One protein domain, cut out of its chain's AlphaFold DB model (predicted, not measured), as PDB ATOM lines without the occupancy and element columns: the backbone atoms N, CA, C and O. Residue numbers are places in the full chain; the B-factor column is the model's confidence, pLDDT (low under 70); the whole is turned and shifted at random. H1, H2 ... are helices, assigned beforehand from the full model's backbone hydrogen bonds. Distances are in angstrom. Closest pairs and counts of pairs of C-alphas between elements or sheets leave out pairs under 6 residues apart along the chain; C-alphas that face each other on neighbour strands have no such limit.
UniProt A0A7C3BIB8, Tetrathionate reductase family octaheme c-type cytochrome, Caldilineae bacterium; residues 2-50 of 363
ATOM      1  N   TRP A   2     156.715 198.802 193.469       95.06
ATOM      2  CA  TRP A   2     158.111 198.516 193.139       95.06
ATOM      3  C   TRP A   2     158.578 197.347 194.009       95.06
ATOM      4  O   TRP A   2     158.751 197.502 195.219       95.06
ATOM      5  N   LYS A   3     158.651 196.158 193.411       92.31
ATOM      6  CA  LYS A   3     158.960 194.892 194.097       92.31
ATOM      7  C   LYS A   3     160.254 194.229 193.612       92.31
ATOM      8  O   LYS A   3     160.791 193.407 194.341       92.31
ATOM      9  N   ASP A   4     160.717 194.590 192.418       89.88
ATOM     10  CA  ASP A   4     161.894 194.047 191.738       89.88
ATOM     11  C   ASP A   4     162.425 195.068 190.707       89.88
ATOM     12  O   ASP A   4     161.912 196.190 190.603       89.88
ATOM     13  N   GLU A   5     163.477 194.704 189.979       89.62
ATOM     14  CA  GLU A   5     164.169 195.529 188.985       89.62
ATOM     15  C   GLU A   5     163.336 195.874 187.739       89.62
ATOM     16  O   GLU A   5     163.693 196.798 187.012       89.62
ATOM     17  N   ASN A   6     162.205 195.201 187.508       93.56
ATOM     18  CA  ASN A   6     161.359 195.410 186.326       93.56
ATOM     19  C   ASN A   6     160.296 196.502 186.536       93.56
ATOM     20  O   ASN A   6     159.337 196.603 185.769       93.56
ATOM     21  N   TYR A   7     160.418 197.300 187.597       95.81
ATOM     22  CA  TYR A   7     159.491 198.389 187.873       95.81
ATOM     23  C   TYR A   7     159.618 199.513 186.838       95.81
ATOM     24  O   TYR A   7     160.698 200.047 186.594       95.81
ATOM     25  N   ASP A   8     158.486 199.899 186.249       95.50
ATOM     26  CA  ASP A   8     158.430 200.975 185.267       95.50
ATOM     27  C   ASP A   8     158.408 202.349 185.953       95.50
ATOM     28  O   ASP A   8     157.379 202.787 186.479       95.50
ATOM     29  N   PHE A   9     159.561 203.022 185.923       96.00
ATOM     30  CA  PHE A   9     159.749 204.389 186.419       96.00
ATOM     31  C   PHE A   9     159.190 205.470 185.482       96.00
ATOM     32  O   PHE A   9     159.146 206.635 185.872       96.00
ATOM     33  N   SER A  10     158.792 205.119 184.255       96.19
ATOM     34  CA  SER A  10     158.253 206.070 183.278       96.19
ATOM     35  C   SER A  10     156.735 206.239 183.368       96.19
ATOM     36  O   SER A  10     156.212 207.234 182.868       96.19
ATOM     37  N   ASN A  11     156.028 205.313 184.029       96.44
ATOM     38  CA  ASN A  11     154.580 205.388 184.181       96.44
ATOM     39  C   ASN A  11     154.171 206.349 185.322       96.44
ATOM     40  O   ASN A  11     154.359 206.016 186.498       96.44
ATOM     41  N   PRO A  12     153.546 207.504 185.018       93.88
ATOM     42  CA  PRO A  12     153.122 208.465 186.035       93.88
ATOM     43  C   PRO A  12     151.999 207.940 186.945       93.88
ATOM     44  O   PRO A  12     151.864 208.414 188.069       93.88
ATOM     45  N   GLU A  13     151.221 206.939 186.521       94.94
ATOM     46  CA  GLU A  13     150.169 206.330 187.352       94.94
ATOM     47  C   GLU A  13     150.735 205.543 188.540       94.94
ATOM     48  O   GLU A  13     150.010 205.200 189.475       94.94
ATOM     49  N   HIS A  14     152.037 205.251 188.532       95.06
ATOM     50  CA  HIS A  14     152.699 204.590 189.646       95.06
ATOM     51  C   HIS A  14     153.099 205.543 190.786       95.06
ATOM     52  O   HIS A  14     153.547 205.063 191.835       95.06
ATOM     53  N   VAL A  15     152.957 206.861 190.600       95.50
ATOM     54  CA  VAL A  15     153.266 207.867 191.624       95.50
ATOM     55  C   VAL A  15     152.234 207.802 192.749       95.50
ATOM     56  O   VAL A  15     151.026 207.828 192.524       95.50
ATOM     57  N   ASP A  16     152.712 207.745 193.990       96.56
ATOM     58  CA  ASP A  16     151.851 207.781 195.170       96.56
ATOM     59  C   ASP A  16     151.648 209.221 195.651       96.56
ATOM     60  O   ASP A  16     152.431 209.741 196.447       96.56
ATOM     61  N   CYS A  17     150.578 209.858 195.177       96.44
ATOM     62  CA  CYS A  17     150.213 211.213 195.590       96.44
ATOM     63  C   CYS A  17     149.735 211.277 197.052       96.44
ATOM     64  O   CYS A  17     149.870 212.307 197.710       96.44
ATOM     65  N   LEU A  18     149.159 210.194 197.580       97.25
ATOM     66  CA  LEU A  18     148.475 210.197 198.877       97.25
ATOM     67  C   LEU A  18     149.459 210.126 200.046       97.25
ATOM     68  O   LEU A  18     149.188 210.692 201.103       97.25
ATOM     69  N   ALA A  19     150.631 209.519 199.843       95.88
ATOM     70  CA  ALA A  19     151.689 209.455 200.852       95.88
ATOM     71  C   ALA A  19     152.069 210.833 201.424       95.88
ATOM     72  O   ALA A  19     152.355 210.949 202.616       95.88
ATOM     73  N   CYS A  20     152.057 211.870 200.584       96.62
ATOM     74  CA  CYS A  20     152.404 213.231 200.988       96.62
ATOM     75  C   CYS A  20     151.183 214.124 201.231       96.62
ATOM     76  O   CYS A  20     151.296 215.071 202.004       96.62
ATOM     77  N   HIS A  21     150.043 213.835 200.597       97.44
ATOM     78  CA  HIS A  21     148.892 214.738 200.582       97.44
ATOM     79  C   HIS A  21     147.687 214.273 201.408       97.44
ATOM     80  O   HIS A  21     146.705 215.006 201.468       97.44
ATOM     81  N   ASP A  22     147.714 213.097 202.040       97.62
ATOM     82  CA  ASP A  22     146.626 212.652 202.922       97.62
ATOM     83  C   ASP A  22     146.482 213.536 204.176       97.62
ATOM     84  O   ASP A  22     147.350 213.509 205.048       97.62
ATOM     85  N   ASN A  23     145.352 214.236 204.329       96.56
ATOM     86  CA  ASN A  23     145.023 214.974 205.557       96.56
ATOM     87  C   ASN A  23     143.991 214.266 206.451       96.56
ATOM     88  O   ASN A  23     143.537 214.838 207.440       96.56
ATOM     89  N   THR A  24     143.631 213.017 206.145       95.56
ATOM     90  CA  THR A  24     142.777 212.193 207.019       95.56
ATOM     91  C   THR A  24     143.565 211.501 208.127       95.56
ATOM     92  O   THR A  24     142.999 211.174 209.169       95.56
ATOM     93  N   GLY A  25     144.860 211.248 207.900       92.75
ATOM     94  CA  GLY A  25     145.698 210.427 208.777       92.75
ATOM     95  C   GLY A  25     145.405 208.925 208.680       92.75
ATOM     96  O   GLY A  25     145.850 208.163 209.539       92.75
ATOM     97  N   LEU A  26     144.642 208.493 207.669       94.00
ATOM     98  CA  LEU A  26     144.237 207.099 207.470       94.00
ATOM     99  C   LEU A  26     145.091 206.379 206.424       94.00
ATOM    100  O   LEU A  26     145.067 205.147 206.370       94.00
ATOM    101  N   TYR A  27     145.828 207.105 205.577       96.81
ATOM    102  CA  TYR A  27     146.619 206.494 204.519       96.81
ATOM    103  C   TYR A  27     147.842 205.771 205.087       96.81
ATOM    104  O   TYR A  27     148.713 206.361 205.724       96.81
ATOM    105  N   VAL A  28     147.935 204.470 204.818       95.00
ATOM    106  CA  VAL A  28     149.049 203.632 205.269       95.00
ATOM    107  C   VAL A  28     149.547 202.781 204.111       95.00
ATOM    108  O   VAL A  28     148.774 202.076 203.462       95.00
ATOM    109  N   LYS A  29     150.863 202.815 203.882       94.69
ATOM    110  CA  LYS A  29     151.551 201.953 202.915       94.69
ATOM    111  C   LYS A  29     151.938 200.618 203.544       94.69
ATOM    112  O   LYS A  29     152.236 200.513 204.731       94.69
ATOM    113  N   THR A  30     152.007 199.605 202.699       92.50
ATOM    114  CA  THR A  30     152.466 198.253 202.993       92.50
ATOM    115  C   THR A  30     153.622 197.890 202.054       92.50
ATOM    116  O   THR A  30     154.422 198.741 201.651       92.50
ATOM    117  N   LYS A  31     153.755 196.605 201.723       91.50
ATOM    118  CA  LYS A  31     154.851 196.058 200.924       91.50
ATOM    119  C   LYS A  31     154.873 196.685 199.528       91.50
ATOM    120  O   LYS A  31     153.828 196.984 198.950       91.50
ATOM    121  N   ALA A  32     156.077 196.883 198.992       92.50
ATOM    122  CA  ALA A  32     156.301 197.463 197.662       92.50
ATOM    123  C   ALA A  32     155.610 198.831 197.440       92.50
ATOM    124  O   ALA A  32     155.311 199.217 196.305       92.50
ATOM    125  N   GLY A  33     155.319 199.556 198.527       93.62
ATOM    126  CA  GLY A  33     154.690 200.872 198.507       93.62
ATOM    127  C   GLY A  33     153.198 200.888 198.169       93.62
ATOM    128  O   GLY A  33     152.698 201.961 197.845       93.62
ATOM    129  N   LEU A  34     152.501 199.748 198.212       95.44
ATOM    130  CA  LEU A  34     151.051 199.674 197.984       95.44
ATOM    131  C   LEU A  34     150.262 200.128 199.223       95.44
ATOM    132  O   LEU A  34     150.729 199.872 200.332       95.44
ATOM    133  N   PRO A  35     149.078 200.744 199.084       95.81
ATOM    134  CA  PRO A  35     148.221 201.047 200.230       95.81
ATOM    135  C   PRO A  35     147.745 199.766 200.933       95.81
ATOM    136  O   PRO A  35     147.648 198.706 200.313       95.81
ATOM    137  N   ALA A  36     147.461 199.846 202.232       95.88
ATOM    138  CA  ALA A  36     146.825 198.750 202.960       95.88
ATOM    139  C   ALA A  36     145.373 198.551 202.490       95.88
ATOM    140  O   ALA A  36     144.666 199.523 202.238       95.88
ATOM    141  N   GLU A  37     144.905 197.299 202.434       95.19
ATOM    142  CA  GLU A  37     143.534 196.963 201.999       95.19
ATOM    143  C   GLU A  37     142.446 197.618 202.862       95.19
ATOM    144  O   GLU A  37     141.339 197.863 202.393       95.19
ATOM    145  N   SER A  38     142.761 197.927 204.121       94.88
ATOM    146  CA  SER A  38     141.848 198.581 205.059       94.88
ATOM    147  C   SER A  38     141.638 200.077 204.796       94.88
ATOM    148  O   SER A  38     140.838 200.698 205.490       94.88
ATOM    149  N   VAL A  39     142.385 200.683 203.869       96.12
ATOM    150  CA  VAL A  39     142.309 202.121 203.588       96.12
ATOM    151  C   VAL A  39     141.149 202.405 202.637       96.12
ATOM    152  O   VAL A  39     141.129 201.922 201.506       96.12
ATOM    153  N   ASP A  40     140.214 203.262 203.057       96.69
ATOM    154  CA  ASP A  40     139.224 203.845 202.146       96.69
ATOM    155  C   ASP A  40     139.897 204.914 201.271       96.69
ATOM    156  O   ASP A  40     139.985 206.093 201.625       96.69
ATOM    157  N   LEU A  41     140.394 204.485 200.109       97.12
ATOM    158  CA  LEU A  41     141.093 205.356 199.163       97.12
ATOM    159  C   LEU A  41     140.214 206.503 198.651       97.12
ATOM    160  O   LEU A  41     140.740 207.574 198.356       97.12
ATOM    161  N   VAL A  42     138.891 206.322 198.565       97.56
ATOM    162  CA  VAL A  42     137.980 207.387 198.120       97.56
ATOM    163  C   VAL A  42     137.849 208.452 199.204       97.56
ATOM    164  O   VAL A  42     137.850 209.643 198.888       97.56
ATOM    165  N   ALA A  43     137.750 208.049 200.472       96.56
ATOM    166  CA  ALA A  43     137.718 208.984 201.593       96.56
ATOM    167  C   ALA A  43     139.029 209.775 201.715       96.56
ATOM    168  O   ALA A  43     138.978 210.998 201.859       96.56
ATOM    169  N   VAL A  44     140.177 209.097 201.590       97.50
ATOM    170  CA  VAL A  44     141.510 209.725 201.595       97.50
ATOM    171  C   VAL A  44     141.651 210.710 200.432       97.50
ATOM    172  O   VAL A  44     141.980 211.875 200.640       97.50
ATOM    173  N   ALA A  45     141.328 210.287 199.204       97.31
ATOM    174  CA  ALA A  45     141.466 211.125 198.012       97.31
ATOM    175  C   ALA A  45     140.581 212.386 198.043       97.31
ATOM    176  O   ALA A  45     140.934 213.407 197.459       97.31
ATOM    177  N   LYS A  46     139.437 212.343 198.736       97.44
ATOM    178  CA  LYS A  46     138.548 213.507 198.914       97.44
ATOM    179  C   LYS A  46     139.059 214.531 199.929       97.44
ATOM    180  O   LYS A  46     138.497 215.620 200.001       97.44
ATOM    181  N   GLN A  47     140.080 214.194 200.712       97.00
ATOM    182  CA  GLN A  47     140.635 215.033 201.777       97.00
ATOM    183  C   GLN A  47     142.143 215.235 201.595       97.00
ATOM    184  O   GLN A  47     142.905 215.253 202.559       97.00
ATOM    185  N   VAL A  48     142.577 215.383 200.345       97.62
ATOM    186  CA  VAL A  48     143.959 215.753 200.047       97.62
ATOM    187  C   VAL A  48     144.218 217.227 200.356       97.62
ATOM    188  O   VAL A  48     143.334 218.071 200.196       97.62
ATOM    189  N   GLY A  49     145.439 217.558 200.767       96.06
ATOM    190  CA  GLY A  49     145.845 218.942 201.000       96.06
ATOM    191  C   GLY A  49     147.356 219.122 201.083       96.06
ATOM    192  O   GLY A  49     148.122 218.252 200.672       96.06
ATOM    193  N   ASN A  50     147.793 220.279 201.584       95.12
ATOM    194  CA  ASN A  50     149.219 220.536 201.780       95.12
ATOM    195  C   ASN A  50     149.808 219.557 202.810       95.12
ATOM    196  O   ASN A  50     149.150 219.316 203.825       95.12
TER     197      ASN A  50
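Overview. This is residues 2 to 50 of the 363 residues of the protein "Tetrathionate reductase family octaheme c-type cytochrome" of Caldilineae bacterium (UniProt A0A7C3BIB8). This is a piece with little regular structure: an open arm, residues 5 to 13, sticks out at one end, and two very short helices, H1 and H2, sit near each other towards the other end. Between the helices, residues 22 to 40 make a long loop that runs out and folds back. The printed part has 49 residues, of which H1 and H2, in that order, hold only 9; there is no named strand, and the class is all helix. It is only just loose, close to compact, with a radius of gyration of the C-alphas of 11.8 A, and elongated, spanning 33 by 21 by 15 A.

Arrangement. H1, residues 18 to 21, and H2, residues 41 to 45, are close but not clearly touching; their closest C-alphas, those of Leu 18 and Ala 45, are 7.1 A apart. In H2 the one O i to N i+4 pair is within hydrogen-bond range; H1 is too short for such a pair, but its one O i to N i+3 pair is within range.

Along the chain. H1 begins at C-alpha 18 (148.475, 210.197, 198.877) and is 4.9 A long. H2 is 5.9 A long and ends at C-alpha 45 (141.466, 211.125, 198.012).

Size, cuts and confidence. The C-alphas of Glu 5 and Gln 47, the two farthest apart, are 33.1 A apart. The printed part has no cut, and the H1 to H2 link is long. No printed residue is under 70 in pLDDT.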